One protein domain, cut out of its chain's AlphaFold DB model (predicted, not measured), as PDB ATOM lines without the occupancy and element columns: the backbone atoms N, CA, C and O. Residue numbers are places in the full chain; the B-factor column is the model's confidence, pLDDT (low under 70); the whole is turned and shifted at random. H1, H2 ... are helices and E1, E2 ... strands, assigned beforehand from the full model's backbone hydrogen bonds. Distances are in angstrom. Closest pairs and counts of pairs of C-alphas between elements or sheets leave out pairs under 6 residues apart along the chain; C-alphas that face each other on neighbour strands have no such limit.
ATOM      1  N   TRP A  35     124.034 -55.067  42.248       89.81
ATOM      2  CA  TRP A  35     122.853 -54.837  41.423       89.81
ATOM      3  C   TRP A  35     121.610 -55.431  42.080       89.81
ATOM      4  O   TRP A  35     121.659 -56.496  42.688       89.81
ATOM      5  N   GLY A  36     120.480 -54.736  41.974       88.88
ATOM      6  CA  GLY A  36     119.196 -55.306  42.373       88.88
ATOM      7  C   GLY A  36     118.753 -56.358  41.359       88.88
ATOM      8  O   GLY A  36     118.809 -56.106  40.156       88.88
ATOM      9  N   TYR A  37     118.304 -57.518  41.833       89.38
ATOM     10  CA  TYR A  37     117.670 -58.537  41.001       89.38
ATOM     11  C   TYR A  37     116.203 -58.684  41.406       89.38
ATOM     12  O   TYR A  37     115.899 -58.950  42.566       89.38
ATOM     13  N   PHE A  38     115.297 -58.513  40.444       88.88
ATOM     14  CA  PHE A  38     113.854 -58.451  40.686       88.88
ATOM     15  C   PHE A  38     113.131 -59.534  39.887       88.88
ATOM     16  O   PHE A  38     112.419 -59.261  38.925       88.88
ATOM     17  N   GLY A  39     113.358 -60.789  40.264       87.81
ATOM     18  CA  GLY A  39     112.542 -61.918  39.822       87.81
ATOM     19  C   GLY A  39     111.332 -62.111  40.735       87.81
ATOM     20  O   GLY A  39     111.430 -61.926  41.952       87.81
ATOM     21  N   SER A  40     110.206 -62.509  40.150       91.81
ATOM     22  CA  SER A  40     109.000 -62.875  40.896       91.81
ATOM     23  C   SER A  40     109.168 -64.201  41.640       91.81
ATOM     24  O   SER A  40     110.077 -64.983  41.376       91.81
ATOM     25  N   THR A  41     108.243 -64.472  42.559       93.88
ATOM     26  CA  THR A  41     108.147 -65.759  43.258       93.88
ATOM     27  C   THR A  41     108.093 -66.930  42.260       93.88
ATOM     28  O   THR A  41     107.165 -66.962  41.447       93.88
ATOM     29  N   PRO A  42     109.010 -67.916  42.344       94.81
ATOM     30  CA  PRO A  42     109.027 -69.072  41.454       94.81
ATOM     31  C   PRO A  42     107.721 -69.864  41.539       94.81
ATOM     32  O   PRO A  42     107.239 -70.170  42.635       94.81
ATOM     33  N   GLU A  43     107.171 -70.281  40.397       94.69
ATOM     34  CA  GLU A  43     105.882 -70.997  40.344       94.69
ATOM     35  C   GLU A  43     105.909 -72.303  41.155       94.69
ATOM     36  O   GLU A  43     104.908 -72.728  41.726       94.69
ATOM     37  N   SER A  44     107.086 -72.920  41.284       95.31
ATOM     38  CA  SER A  44     107.266 -74.148  42.065       95.31
ATOM     39  C   SER A  44     107.089 -73.976  43.580       95.31
ATOM     40  O   SER A  44     106.870 -74.978  44.266       95.31
ATOM     41  N   VAL A  45     107.175 -72.755  44.118       95.75
ATOM     42  CA  VAL A  45     106.997 -72.457  45.556       95.75
ATOM     43  C   VAL A  45     105.851 -71.492  45.837       95.75
ATOM     44  O   VAL A  45     105.442 -71.343  46.988       95.75
ATOM     45  N   LYS A  46     105.285 -70.885  44.795       94.38
ATOM     46  CA  LYS A  46     104.145 -69.978  44.885       94.38
ATOM     47  C   LYS A  46     102.960 -70.636  45.597       94.38
ATOM     48  O   LYS A  46     102.541 -71.742  45.259       94.38
ATOM     49  N   GLY A  47     102.434 -69.957  46.615       91.88
ATOM     50  CA  GLY A  47     101.300 -70.434  47.414       91.88
ATOM     51  C   GLY A  47     101.607 -71.601  48.361       91.88
ATOM     52  O   GLY A  47     100.694 -72.082  49.030       91.88
ATOM     53  N   LYS A  48     102.862 -72.069  48.451       96.12
ATOM     54  CA  LYS A  48     103.249 -73.093  49.429       96.12
ATOM     55  C   LYS A  48     103.422 -72.492  50.817       96.12
ATOM     56  O   LYS A  48     103.712 -71.309  50.987       96.12
ATOM     57  N   SER A  49     103.244 -73.341  51.819       96.25
ATOM     58  CA  SER A  49     103.396 -72.986  53.224       96.25
ATOM     59  C   SER A  49     104.203 -74.058  53.941       96.25
ATOM     60  O   SER A  49     104.018 -75.250  53.695       96.25
ATOM     61  N   PHE A  50     105.083 -73.621  54.830       97.50
ATOM     62  CA  PHE A  50     106.094 -74.435  55.496       97.50
ATOM     63  C   PHE A  50     105.969 -74.314  57.015       97.50
ATOM     64  O   PHE A  50     105.273 -73.429  57.520       97.50
ATOM     65  N   ASN A  51     106.612 -75.219  57.755       96.50
ATOM     66  CA  ASN A  51     106.501 -75.268  59.217       96.50
ATOM     67  C   ASN A  51     107.530 -74.383  59.929       96.50
ATOM     68  O   ASN A  51     107.398 -74.141  61.126       96.50
ATOM     69  N   SER A  52     108.552 -73.914  59.214       95.81
ATOM     70  CA  SER A  52     109.559 -73.000  59.744       95.81
ATOM     71  C   SER A  52     110.005 -71.985  58.695       95.81
ATOM     72  O   SER A  52     109.870 -72.209  57.489       95.81
ATOM     73  N   ILE A  53     110.567 -70.871  59.171       95.19
ATOM     74  CA  ILE A  53     111.181 -69.848  58.318       95.19
ATOM     75  C   ILE A  53     112.312 -70.460  57.489       95.19
ATOM     76  O   ILE A  53     112.350 -70.263  56.279       95.19
ATOM     77  N   ASP A  54     113.198 -71.238  58.118       95.75
ATOM     78  CA  ASP A  54     114.341 -71.853  57.433       95.75
ATOM     79  C   ASP A  54     113.910 -72.778  56.294       95.75
ATOM     80  O   ASP A  54     114.496 -72.729  55.216       95.75
ATOM     81  N   GLU A  55     112.865 -73.583  56.508       97.00
ATOM     82  CA  GLU A  55     112.308 -74.463  55.479       97.00
ATOM     83  C   GLU A  55     111.744 -73.647  54.305       97.00
ATOM     84  O   GLU A  55     112.031 -73.947  53.144       97.00
ATOM     85  N   ALA A  56     110.996 -72.580  54.602       96.94
ATOM     86  CA  ALA A  56     110.402 -71.714  53.588       96.94
ATOM     87  C   ALA A  56     111.465 -70.984  52.754       96.94
ATOM     88  O   ALA A  56     111.399 -70.958  51.524       96.94
ATOM     89  N   VAL A  57     112.465 -70.423  53.432       97.12
ATOM     90  CA  VAL A  57     113.558 -69.652  52.834       97.12
ATOM     91  C   VAL A  57     114.494 -70.554  52.028       97.12
ATOM     92  O   VAL A  57     114.907 -70.170  50.940       97.12
ATOM     93  N   GLU A  58     114.792 -71.766  52.499       96.94
ATOM     94  CA  GLU A  58     115.566 -72.762  51.745       96.94
ATOM     95  C   GLU A  58     114.832 -73.226  50.481       96.94
ATOM     96  O   GLU A  58     115.419 -73.262  49.397       96.94
ATOM     97  N   ALA A  59     113.542 -73.559  50.588       96.81
ATOM     98  CA  ALA A  59     112.749 -73.982  49.437       96.81
ATOM     99  C   ALA A  59     112.659 -72.872  48.381       96.81
ATOM    100  O   ALA A  59     112.858 -73.129  47.191       96.81
ATOM    101  N   PHE A  60     112.404 -71.637  48.822       97.44
ATOM    102  CA  PHE A  60     112.380 -70.466  47.955       97.44
ATOM    103  C   PHE A  60     113.738 -70.212  47.301       97.44
ATOM    104  O   PHE A  60     113.800 -70.128  46.079       97.44
ATOM    105  N   ALA A  61     114.824 -70.151  48.076       96.19
ATOM    106  CA  ALA A  61     116.147 -69.834  47.549       96.19
ATOM    107  C   ALA A  61     116.627 -70.857  46.514       96.19
ATOM    108  O   ALA A  61     117.141 -70.468  45.468       96.19
ATOM    109  N   ASN A  62     116.373 -72.149  46.740       96.06
ATOM    110  CA  ASN A  62     116.677 -73.195  45.764       96.06
ATOM    111  C   ASN A  62     115.891 -73.034  44.457       96.06
ATOM    112  O   ASN A  62     116.453 -73.176  43.369       96.06
ATOM    113  N   ALA A  63     114.589 -72.744  44.547       96.31
ATOM    114  CA  ALA A  63     113.755 -72.525  43.371       96.31
ATOM    115  C   ALA A  63     114.181 -71.263  42.606       96.31
ATOM    116  O   ALA A  63     114.315 -71.297  41.383       96.31
ATOM    117  N   TYR A  64     114.453 -70.183  43.336       94.62
ATOM    118  CA  TYR A  64     114.855 -68.892  42.792       94.62
ATOM    119  C   TYR A  64     116.216 -68.964  42.102       94.62
ATOM    120  O   TYR A  64     116.363 -68.528  40.966       94.62
ATOM    121  N   ALA A  65     117.198 -69.596  42.750       93.38
ATOM    122  CA  ALA A  65     118.527 -69.808  42.189       93.38
ATOM    123  C   ALA A  65     118.480 -70.626  40.893       93.38
ATOM    124  O   ALA A  65     119.171 -70.309  39.926       93.38
ATOM    125  N   LYS A  66     117.618 -71.650  40.842       93.94
ATOM    126  CA  LYS A  66     117.419 -72.463  39.642       93.94
ATOM    127  C   LYS A  66     116.827 -71.654  38.485       93.94
ATOM    128  O   LYS A  66     117.303 -71.797  37.362       93.94
ATOM    129  N   GLU A  67     115.812 -70.830  38.739       92.25
ATOM    130  CA  GLU A  67     115.219 -69.958  37.711       92.25
ATOM    131  C   GLU A  67     116.196 -68.868  37.249       92.25
ATOM    132  O   GLU A  67     116.292 -68.601  36.052       92.25
ATOM    133  N   ALA A  68     116.996 -68.319  38.167       89.00
ATOM    134  CA  ALA A  68     118.068 -67.370  37.867       89.00
ATOM    135  C   ALA A  68     119.317 -68.018  37.229       89.00
ATOM    136  O   ALA A  68     120.248 -67.306  36.857       89.00
ATOM    137  N   MET A  69     119.349 -69.350  37.085       90.88
ATOM    138  CA  MET A  69     120.481 -70.126  36.558       90.88
ATOM    139  C   MET A  69     121.804 -69.909  37.321       90.88
ATOM    140  O   MET A  69     122.881 -69.913  36.723       90.88
ATOM    141  N   VAL A  70     121.733 -69.750  38.646       90.25
ATOM    142  CA  VAL A  70     122.901 -69.593  39.529       90.25
ATOM    143  C   VAL A  70     123.124 -70.832  40.395       90.25
ATOM    144  O   VAL A  70     122.186 -71.471  40.867       90.25
ATOM    145  N   ASN A  71     124.396 -71.168  40.624       87.06
ATOM    146  CA  ASN A  71     124.790 -72.391  41.339       87.06
ATOM    147  C   ASN A  71     125.112 -72.160  42.823       87.06
ATOM    148  O   ASN A  71     125.248 -73.123  43.575       87.06
ATOM    149  N   GLN A  72     125.297 -70.904  43.231       91.12
ATOM    150  CA  GLN A  72     125.646 -70.520  44.595       91.12
ATOM    151  C   GLN A  72     124.904 -69.245  44.965       91.12
ATOM    152  O   GLN A  72     124.765 -68.336  44.144       91.12
ATOM    153  N   TYR A  73     124.444 -69.196  46.207       94.31
ATOM    154  CA  TYR A  73     123.732 -68.065  46.764       94.31
ATOM    155  C   TYR A  73     123.900 -68.047  48.285       94.31
ATOM    156  O   TYR A  73     124.087 -69.089  48.912       94.31
ATOM    157  N   ASP A  74     123.760 -66.865  48.868       95.44
ATOM    158  CA  ASP A  74     123.668 -66.663  50.309       95.44
ATOM    159  C   ASP A  74     122.290 -66.103  50.655       95.44
ATOM    160  O   ASP A  74     121.677 -65.393  49.857       95.44
ATOM    161  N   LYS A  75     121.801 -66.404  51.857       95.44
ATOM    162  CA  LYS A  75     120.479 -65.984  52.329       95.44
ATOM    163  C   LYS A  75     120.649 -65.175  53.602       95.44
ATOM    164  O   LYS A  75     121.290 -65.636  54.545       95.44
ATOM    165  N   TYR A  76     120.023 -64.011  53.653       95.88
ATOM    166  CA  TYR A  76     120.074 -63.122  54.801       95.88
ATOM    167  C   TYR A  76     118.663 -62.690  55.164       95.88
ATOM    168  O   TYR A  76     117.925 -62.185  54.327       95.88
ATOM    169  N   TYR A  77     118.286 -62.862  56.421       93.50
ATOM    170  CA  TYR A  77     117.054 -62.315  56.977       93.50
ATOM    171  C   TYR A  77     117.274 -62.070  58.470       93.50
ATOM    172  O   TYR A  77     118.160 -62.671  59.082       93.50
ATOM    173  N   ASN A  78     116.507 -61.156  59.058       89.00
ATOM    174  CA  ASN A  78     116.591 -60.880  60.488       89.00
ATOM    175  C   ASN A  78     115.191 -60.683  61.060       89.00
ATOM    176  O   ASN A  78     114.467 -59.771  60.659       89.00
ATOM    177  N   VAL A  79     114.834 -61.540  62.011       85.62
ATOM    178  CA  VAL A  79     113.533 -61.523  62.673       85.62
ATOM    179  C   VAL A  79     113.575 -60.485  63.792       85.62
ATOM    180  O   VAL A  79     114.305 -60.642  64.767       85.62
ATOM    181  N   THR A  80     112.802 -59.408  63.651       84.06
ATOM    182  CA  THR A  80     112.688 -58.353  64.667       84.06
ATOM    183  C   THR A  80     111.280 -58.327  65.255       84.06
ATOM    184  O   THR A  80     110.320 -58.727  64.597       84.06
ATOM    185  N   ASP A  81     111.126 -57.784  66.466       83.31
ATOM    186  CA  ASP A  81     109.806 -57.625  67.097       83.31
ATOM    187  C   ASP A  81     108.837 -56.794  66.243       83.31
ATOM    188  O   ASP A  81     107.632 -57.040  66.258       83.31
ATOM    189  N   LYS A  82     109.353 -55.809  65.489       80.75
ATOM    190  CA  LYS A  82     108.545 -54.997  64.568       80.75
ATOM    191  C   LYS A  82     107.965 -55.871  63.453       80.75
ATOM    192  O   LYS A  82     106.761 -55.832  63.229       80.75
ATOM    193  N   PHE A  83     108.800 -56.683  62.810       78.62
ATOM    194  CA  PHE A  83     108.382 -57.534  61.695       78.62
ATOM    195  C   PHE A  83     107.539 -58.731  62.127       78.62
ATOM    196  O   PHE A  83     106.605 -59.091  61.418       78.62
ATOM    197  N   ASN A  84     107.772 -59.270  63.326       75.25
ATOM    198  CA  ASN A  84     106.886 -60.273  63.922       75.25
ATOM    199  C   ASN A  84     105.470 -59.726  64.126       75.25
ATOM    200  O   ASN A  84     104.501 -60.393  63.787       75.25
ATOM    201  N   LYS A  85     105.326 -58.487  64.620       77.94
ATOM    202  CA  LYS A  85     104.005 -57.843  64.754       77.94
ATOM    203  C   LYS A  85     103.323 -57.590  63.409       77.94
ATOM    204  O   LYS A  85     102.102 -57.522  63.357       77.94
ATOM    205  N   GLN A  86     104.107 -57.408  62.352       80.56
ATOM    206  CA  GLN A  86     103.617 -57.209  60.988       80.56
ATOM    207  C   GLN A  86     103.371 -58.536  60.254       80.56
ATOM    208  O   GLN A  86     102.843 -58.512  59.148       80.56
ATOM    209  N   HIS A  87     103.763 -59.673  60.845       85.81
ATOM    210  CA  HIS A  87     103.770 -60.997  60.215       85.81
ATOM    211  C   HIS A  87     104.487 -61.039  58.852       85.81
ATOM    212  O   HIS A  87     104.199 -61.891  58.013       85.81
ATOM    213  N   GLN A  88     105.437 -60.123  58.641       88.50
ATOM    214  CA  GLN A  88     106.178 -59.961  57.395       88.50
ATOM    215  C   GLN A  88     107.636 -59.626  57.706       88.50
ATOM    216  O   GLN A  88     107.945 -58.543  58.202       88.50
ATOM    217  N   ILE A  89     108.537 -60.564  57.413       91.94
ATOM    218  CA  ILE A  89     109.970 -60.457  57.699       91.94
ATOM    219  C   ILE A  89     110.722 -60.281  56.373       91.94
ATOM    220  O   ILE A  89     110.727 -61.206  55.557       91.94
ATOM    221  N   PRO A  90     111.370 -59.128  56.134       92.31
ATOM    222  CA  PRO A  90     112.140 -58.913  54.922       92.31
ATOM    223  C   PRO A  90     113.482 -59.654  54.970       92.31
ATOM    224  O   PRO A  90     114.131 -59.771  56.016       92.31
ATOM    225  N   GLY A  91     113.919 -60.118  53.806       93.81
ATOM    226  CA  GLY A  91     115.192 -60.788  53.596       93.81
ATOM    227  C   GLY A  91     115.789 -60.464  52.231       93.81
ATOM    228  O   GLY A  91     115.176 -59.808  51.390       93.81
ATOM    229  N   VAL A  92     117.027 -60.901  52.026       95.38
ATOM    230  CA  VAL A  92     117.780 -60.738  50.783       95.38
ATOM    231  C   VAL A  92     118.514 -62.036  50.475       95.38
ATOM    232  O   VAL A  92     119.218 -62.579  51.327       95.38
ATOM    233  N   ILE A  93     118.363 -62.532  49.249       95.12
ATOM    234  CA  ILE A  93     119.263 -63.529  48.671       95.12
ATOM    235  C   ILE A  93     120.336 -62.779  47.897       95.12
ATOM    236  O   ILE A  93     120.026 -61.842  47.168       95.12
ATOM    237  N   THR A  94     121.590 -63.194  48.017       95.06
ATOM    238  CA  THR A  94     122.652 -62.679  47.154       95.06
ATOM    239  C   THR A  94     123.290 -63.782  46.340       95.06
ATOM    240  O   THR A  94     123.559 -64.857  46.866       95.06
ATOM    241  N   PHE A  95     123.587 -63.507  45.080       94.56
ATOM    242  CA  PHE A  95     124.290 -64.429  44.193       94.56
ATOM    243  C   PHE A  95     125.082 -63.648  43.154       94.56
ATOM    244  O   PHE A  95     124.812 -62.480  42.885       94.56
ATOM    245  N   LYS A  96     126.082 -64.292  42.565       91.88
ATOM    246  CA  LYS A  96     126.864 -63.713  41.476       91.88
ATOM    247  C   LYS A  96     126.267 -64.124  40.138       91.88
ATOM    248  O   LYS A  96     125.972 -65.299  39.938       91.88
ATOM    249  N   MET A  97     126.095 -63.163  39.234       87.88
ATOM    250  CA  MET A  97     125.701 -63.423  37.848       87.88
ATOM    251  C   MET A  97     126.680 -62.749  36.903       87.88
ATOM    252  O   MET A  97     127.146 -61.644  37.181       87.88
ATOM    253  N   ALA A  98     126.959 -63.401  35.777       82.94
ATOM    254  CA  ALA A  98     127.675 -62.768  34.683       82.94
ATOM    255  C   ALA A  98     126.836 -61.613  34.125       82.94
ATOM    256  O   ALA A  98     125.655 -61.786  33.814       82.94
ATOM    257  N   VAL A  99     127.462 -60.449  34.005       69.56
ATOM    258  CA  VAL A  99     126.901 -59.300  33.304       69.56
ATOM    259  C   VAL A  99     127.764 -59.129  32.059       69.56
ATOM    260  O   VAL A  99     128.961 -58.889  32.175       69.56
ATOM    261  N   ASP A 100     127.152 -59.320  30.889       61.53
ATOM    262  CA  ASP A 100     127.756 -59.351  29.544       61.53
ATOM    263  C   ASP A 100     128.362 -60.696  29.081       61.53
ATOM    264  O   ASP A 100     128.456 -61.680  29.811       61.53
ATOM    265  N   ASN A 101     128.758 -60.744  27.799       59.88
ATOM    266  CA  ASN A 101     129.481 -61.868  27.180       59.88
ATOM    267  C   ASN A 101     130.910 -62.048  27.739       59.88
ATOM    268  O   ASN A 101     131.618 -62.983  27.352       59.88
ATOM    269  N   GLU A 102     131.357 -61.147  28.614       55.16
ATOM    270  CA  GLU A 102     132.626 -61.239  29.324       55.16
ATOM    271  C   GLU A 102     132.392 -61.858  30.707       55.16
ATOM    272  O   GLU A 102     131.375 -61.626  31.349       55.16
ATOM    273  N   LYS A 103     133.331 -62.680  31.184       62.62
ATOM    274  CA  LYS A 103     133.218 -63.496  32.413       62.62
ATOM    275  C   LYS A 103     133.229 -62.684  33.725       62.62
ATOM    276  O   LYS A 103     133.677 -63.194  34.750       62.62
ATOM    277  N   ASN A 104     132.809 -61.423  33.697       77.31
ATOM    278  CA  ASN A 104     132.765 -60.562  34.867       77.31
ATOM    279  C   ASN A 104     131.456 -60.816  35.617       77.31
ATOM    280  O   ASN A 104     130.363 -60.517  35.140       77.31
ATOM    281  N   GLU A 105     131.577 -61.420  36.795       85.69
ATOM    282  CA  GLU A 105     130.448 -61.670  37.680       85.69
ATOM    283  C   GLU A 105     130.204 -60.473  38.601       85.69
ATOM    284  O   GLU A 105     131.108 -60.048  39.322       85.69
ATOM    285  N   ILE A 106     128.965 -59.979  38.630       89.81
ATOM    286  CA  ILE A 106     128.518 -58.922  39.541       89.81
ATOM    287  C   ILE A 106     127.651 -59.536  40.640       89.81
ATOM    288  O   ILE A 106     126.851 -60.450  40.398       89.81
ATOM    289  N   LEU A 107     127.806 -59.033  41.868       93.31
ATOM    290  CA  LEU A 107     126.959 -59.424  42.987       93.31
ATOM    291  C   LEU A 107     125.556 -58.845  42.798       93.31
ATOM    292  O   LEU A 107     125.372 -57.633  42.709       93.31
ATOM    293  N   HIS A 108     124.565 -59.719  42.789       92.88
ATOM    294  CA  HIS A 108     123.162 -59.357  42.761       92.88
ATOM    295  C   HIS A 108     122.553 -59.539  44.148       92.88
ATOM    296  O   HIS A 108     122.858 -60.510  44.841       92.88
ATOM    297  N   ALA A 109     121.691 -58.608  44.543       93.25
ATOM    298  CA  ALA A 109     120.868 -58.670  45.741       93.25
ATOM    299  C   ALA A 109     119.395 -58.773  45.328       93.25
ATOM    300  O   ALA A 109     118.850 -57.866  44.699       93.25
ATOM    301  N   ALA A 110     118.766 -59.890  45.680       93.38
ATOM    302  CA  ALA A 110     117.380 -60.220  45.392       93.38
ATOM    303  C   ALA A 110     116.549 -60.169  46.686       93.38
ATOM    304  O   ALA A 110     116.637 -61.089  47.508       93.38
ATOM    305  N   PRO A 111     115.786 -59.094  46.921       93.75
ATOM    306  CA  PRO A 111     114.920 -59.003  48.090       93.75
ATOM    307  C   PRO A 111     113.734 -59.985  48.037       93.75
ATOM    308  O   PRO A 111     113.183 -60.275  46.973       93.75
ATOM    309  N   PHE A 112     113.349 -60.499  49.207       94.44
ATOM    310  CA  PHE A 112     112.202 -61.387  49.420       94.44
ATOM    311  C   PHE A 112     111.548 -61.118  50.781       94.44
ATOM    312  O   PHE A 112     112.132 -60.466  51.647       94.44
ATOM    313  N   TYR A 113     110.360 -61.681  50.999       93.62
ATOM    314  CA  TYR A 113     109.593 -61.512  52.232       93.62
ATOM    315  C   TYR A 113     109.043 -62.830  52.716       93.62
ATOM    316  O   TYR A 113     108.458 -63.588  51.945       93.62
ATOM    317  N   ILE A 114     109.221 -63.081  54.005       94.88
ATOM    318  CA  ILE A 114     108.638 -64.220  54.695       94.88
ATOM    319  C   ILE A 114     107.339 -63.748  55.332       94.88
ATOM    320  O   ILE A 114     107.363 -62.880  56.202       94.88
ATOM    321  N   ASN A 115     106.224 -64.339  54.921       94.00
ATOM    322  CA  ASN A 115     104.922 -64.091  55.517       94.00
ATOM    323  C   ASN A 115     104.598 -65.200  56.515       94.00
ATOM    324  O   ASN A 115     104.722 -66.385  56.195       94.00
ATOM    325  N   GLU A 116     104.154 -64.816  57.705       91.38
ATOM    326  CA  GLU A 116     103.655 -65.734  58.725       91.38
ATOM    327  C   GLU A 116     102.122 -65.707  58.750       91.38
ATOM    328  O   GLU A 116     101.497 -64.653  58.837       91.38
ATOM    329  N   LYS A 117     101.491 -66.881  58.710       91.19
ATOM    330  CA  LYS A 117     100.053 -67.033  58.941       91.19
ATOM    331  C   LYS A 117      99.778 -68.348  59.652       91.19
ATOM    332  O   LYS A 117     100.177 -69.398  59.163       91.19
ATOM    333  N   ASP A 118      99.082 -68.305  60.786       90.25
ATOM    334  CA  ASP A 118      98.688 -69.498  61.552       90.25
ATOM    335  C   ASP A 118      99.873 -70.438  61.886       90.25
ATOM    336  O   ASP A 118      99.768 -71.662  61.775       90.25
ATOM    337  N   ASN A 119     101.025 -69.870  62.279       88.38
ATOM    338  CA  ASN A 119     102.299 -70.582  62.493       88.38
ATOM    339  C   ASN A 119     102.826 -71.333  61.252       88.38
ATOM    340  O   ASN A 119     103.563 -72.317  61.366       88.38
ATOM    341  N   LYS A 120     102.432 -70.894  60.057       95.06
ATOM    342  CA  LYS A 120     102.966 -71.349  58.776       95.06
ATOM    343  C   LYS A 120     103.668 -70.204  58.078       95.06
ATOM    344  O   LYS A 120     103.248 -69.056  58.180       95.06
ATOM    345  N   TYR A 121     104.702 -70.545  57.325       96.00
ATOM    346  CA  TYR A 121     105.552 -69.569  56.658       96.00
ATOM    347  C   TYR A 121     105.471 -69.744  55.150       96.00
ATOM    348  O   TYR A 121     105.534 -70.866  54.651       96.00
ATOM    349  N   SER A 122     105.344 -68.649  54.416       95.69
ATOM    350  CA  SER A 122     105.494 -68.613  52.961       95.69
ATOM    351  C   SER A 122     106.509 -67.540  52.589       95.69
ATOM    352  O   SER A 122     106.770 -66.637  53.380       95.69
ATOM    353  N   VAL A 123     107.119 -67.656  51.412       95.88
ATOM    354  CA  VAL A 123     108.069 -66.655  50.917       95.88
ATOM    355  C   VAL A 123     107.586 -66.118  49.585       95.88
ATOM    356  O   VAL A 123     107.174 -66.893  48.718       95.88
ATOM    357  N   ILE A 124     107.652 -64.800  49.439       93.19
ATOM    358  CA  ILE A 124     107.335 -64.096  48.203       93.19
ATOM    359  C   ILE A 124     108.496 -63.194  47.785       93.19
ATOM    360  O   ILE A 124     109.214 -62.645  48.618       93.19
ATOM    361  N   ALA A 125     108.653 -63.028  46.483       91.94
ATOM    362  CA  ALA A 125     109.421 -61.962  45.864       91.94
ATOM    363  C   ALA A 125     108.590 -61.348  44.737       91.94
ATOM    364  O   ALA A 125     107.866 -62.053  44.023       91.94
ATOM    365  N   GLU A 126     108.710 -60.035  44.587       87.06
ATOM    366  CA  GLU A 126     108.022 -59.263  43.560       87.06
ATOM    367  C   GLU A 126     109.000 -58.892  42.448       87.06
ATOM    368  O   GLU A 126     110.066 -58.328  42.713       87.06
ATOM    369  N   GLY A 127     108.622 -59.167  41.198       80.00
ATOM    370  CA  GLY A 127     109.411 -58.819  40.012       80.00
ATOM    371  C   GLY A 127     109.330 -57.343  39.608       80.00
ATOM    372  O   GLY A 127     109.708 -56.975  38.499       80.00
ATOM    373  N   ILE A 128     108.786 -56.497  40.484       74.38
ATOM    374  CA  ILE A 128     108.596 -55.069  40.257       74.38
ATOM    375  C   ILE A 128     109.550 -54.310  41.172       74.38
ATOM    376  O   ILE A 128     109.531 -54.489  42.389       74.38
ATOM    377  N   SER A 129     110.350 -53.423  40.583       69.88
ATOM    378  CA  SER A 129     111.137 -52.434  41.314       69.88
ATOM    379  C   SER A 129     110.664 -51.023  40.992       69.88
ATOM    380  O   SER A 129     110.247 -50.715  39.875       69.88
ATOM    381  N   GLY A 130     110.697 -50.162  42.007       60.59
ATOM    382  CA  GLY A 130     110.411 -48.739  41.873       60.59
ATOM    383  C   GLY A 130     111.687 -47.909  41.977       60.59
ATOM    384  O   GLY A 130     112.598 -48.246  42.731       60.59
ATOM    385  N   SER A 131     111.732 -46.788  41.256       52.00
ATOM    386  CA  SER A 131     112.652 -45.695  41.577       52.00
ATOM    387  C   SER A 131     111.958 -44.771  42.572       52.00
ATOM    388  O   SER A 131     110.924 -44.185  42.250       52.00
ATOM    389  N   SER A 132     112.501 -44.637  43.781       52.19
ATOM    390  CA  SER A 132     112.111 -43.550  44.677       52.19
ATOM    391  C   SER A 132     113.055 -42.370  44.426       52.19
ATOM    392  O   SER A 132     114.270 -42.473  44.589       52.19
ATOM    393  N   GLU A 133     112.511 -41.212  44.039       48.38
ATOM    394  CA  GLU A 133     113.297 -39.978  43.831       48.38
ATOM    395  C   GLU A 133     114.018 -39.489  45.106       48.38
ATOM    396  O   GLU A 133     114.804 -38.538  45.075       48.38
ATOM    397  N   ARG A 134     113.729 -40.113  46.255       53.69
ATOM    398  CA  ARG A 134     114.129 -39.663  47.593       53.69
ATOM    399  C   ARG A 134     115.589 -39.961  47.897       53.69
ATOM    400  O   ARG A 134     116.214 -39.228  48.660       53.69
ATOM    401  N   ILE A 135     116.136 -41.007  47.284       56.25
ATOM    402  CA  ILE A 135     117.508 -41.451  47.492       56.25
ATOM    403  C   ILE A 135     118.263 -41.282  46.165       56.25
ATOM    404  O   ILE A 135     118.582 -42.233  45.457       56.25
ATOM    405  N   LYS A 136     118.495 -40.012  45.797       55.53
ATOM    406  CA  LYS A 136     119.342 -39.618  44.657       55.53
ATOM    407  C   LYS A 136     120.716 -40.289  44.733       55.53
ATOM    408  O   LYS A 136     121.221 -40.536  45.826       55.53
ATOM    409  N   GLU A 137     121.318 -40.500  43.562       61.47
ATOM    410  CA  GLU A 137     122.694 -40.949  43.301       61.47
ATOM    411  C   GLU A 137     123.681 -40.630  44.438       61.47
ATOM    412  O   GLU A 137     124.318 -39.578  44.487       61.47
ATOM    413  N   SER A 138     123.804 -41.559  45.384       73.88
ATOM    414  CA  SER A 138     124.770 -41.462  46.468       73.88
ATOM    415  C   SER A 138     126.038 -42.199  46.063       73.88
ATOM    416  O   SER A 138     125.958 -43.356  45.640       73.88
ATOM    417  N   PRO A 139     127.227 -41.608  46.261       79.44
ATOM    418  CA  PRO A 139     128.476 -42.347  46.117       79.44
ATOM    419  C   PRO A 139     128.676 -43.367  47.253       79.44
ATOM    420  O   PRO A 139     129.628 -44.130  47.224       79.44
ATOM    421  N   LYS A 140     127.811 -43.385  48.278       86.56
ATOM    422  CA  LYS A 140     128.007 -44.182  49.503       86.56
ATOM    423  C   LYS A 140     127.197 -45.472  49.548       86.56
ATOM    424  O   LYS A 140     127.499 -46.349  50.360       86.56
ATOM    425  N   TYR A 141     126.133 -45.559  48.758       88.38
ATOM    426  CA  TYR A 141     125.207 -46.683  48.805       88.38
ATOM    427  C   TYR A 141     124.496 -46.911  47.467       88.38
ATOM    428  O   TYR A 141     124.339 -45.996  46.657       88.38
ATOM    429  N   VAL A 142     124.065 -48.151  47.257       88.19
ATOM    430  CA  VAL A 142     123.076 -48.541  46.243       88.19
ATOM    431  C   VAL A 142     121.718 -48.618  46.926       88.19
ATOM    432  O   VAL A 142     121.634 -48.933  48.111       88.19
ATOM    433  N   PHE A 143     120.664 -48.309  46.187       86.69
ATOM    434  CA  PHE A 143     119.311 -48.268  46.704       86.69
ATOM    435  C   PHE A 143     118.348 -48.939  45.729       86.69
ATOM    436  O   PHE A 143     118.445 -48.708  44.523       86.69
ATOM    437  N   PHE A 144     117.428 -49.739  46.258       86.00
ATOM    438  CA  PHE A 144     116.289 -50.266  45.520       86.00
ATOM    439  C   PHE A 144     115.037 -50.283  46.387       86.00
ATOM    440  O   PHE A 144     115.100 -50.530  47.591       86.00
ATOM    441  N   THR A 145     113.902 -50.051  45.737       86.62
ATOM    442  CA  THR A 145     112.583 -50.076  46.359       86.62
ATOM    443  C   THR A 145     111.777 -51.232  45.800       86.62
ATOM    444  O   THR A 145     111.725 -51.419  44.580       86.62
TER     445      THR A 145
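Overview. This is residues 35 to 145 of the 193 residues of an uncharacterized protein of Macrococcus epidermidis (UniProt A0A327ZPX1). A strongly twisted sheet of four strands, curled like part of a barrel, wraps round the long helix H1, which packs on one face of it. The long hairpin of E2 and E3 runs the length of the domain; the short helix H2 sits beside the sheet, and after E4 a long link leads away to E5, with residues 136 to 141 sticking out. The printed part has 111 residues, with two named helices and five named strands in the order H1 E1 H2 E2 E3 E4 E5. The sheet runs E1 E2 E3 E4, all antiparallel, and the class is mixed, helices and strands, with 21 residues in helices and 37 in strands. The whole is compact, with a radius of gyration of the C-alphas of 14.9 A and spans of 45 by 33 by 20 A.

Along the chain. The printed part opens with residues 35 to 52, a stretch of 18 residues with no named element, from C-alpha 35 at (122.853, -54.837, 41.423). H1 follows, residues 53 to 67, 21.0 A from first to last C-alpha, beginning at (111.181, -69.848, 58.318). E1 is residues 74 to 77, 10.3 A long, and H2 is residues 81 to 86, 8.7 A long. E2, residues 88 to 98, measures 31.4 A, and E3, residues 105 to 117, measures 37.5 A and is the longest strand. E4, residues 120 to 124, is 13.5 A long. Residues 125 to 141 hold no named element, and E5, residues 142 to 145, is 10.6 A long and ends at C-alpha 145, (112.583, -50.076, 46.359).

Arrangement. In the sheet E1 and E4 are the edge strands, and E2 and E3 are inner strands. E1 and E2 are antiparallel at 161 degrees, with N 74 and O 94 within hydrogen-bond range at 2.8 A. E2 and E3 form a hairpin, antiparallel at 158 degrees, with N 91 and O 112 at 2.8 A and N 106 and O 97 at 2.9 A. E3 and E4 form the next hairpin, at 144 degrees, with N 115 and O 122 at 2.8 A. E2, E3 and E4 are a meander, each strand the antiparallel neighbour of the one before. Residues 35 to 36 make a short parallel pairing with residues 108 to 109 of E3. H1 is on the sheet in two layers, a helix on one face of a sheet, and the sheet curls round it; their closest C-alphas are, for instance, those of Ala 56 and Ser 122 of E4, 5.8 A, and of Ala 61 and Ile 93 of E2, 7.1 A. H2 stands at the sheet's level, its height 2.8 A over a local plane fitted to only just enough C-alphas, 6; its closest pair with E2 is the C-alphas of Phe 83 and Ile 89, 5.2 A. H1 and H2 are apart. E5 pairs with no named strand, and it is apart from E3 and E4 among others. In H1 and H2 every O i to N i+4 pair is within hydrogen-bond range.

Size, cuts and confidence. The two C-alphas farthest apart, those of Glu 102 and Asp 118, are 47.5 A from each other. The C-alphas of Trp 35 and Thr 145, the first and last printed, are 12.3 A apart. The printed part has no cut. The link from E4 to E5, 17 residues, is long, and residues 136 to 141 within it stand free. The mean pLDDT of the printed part is 86.8, and 14 residues are under 70, namely residues 99 to 103 and 129 to 137 of this model.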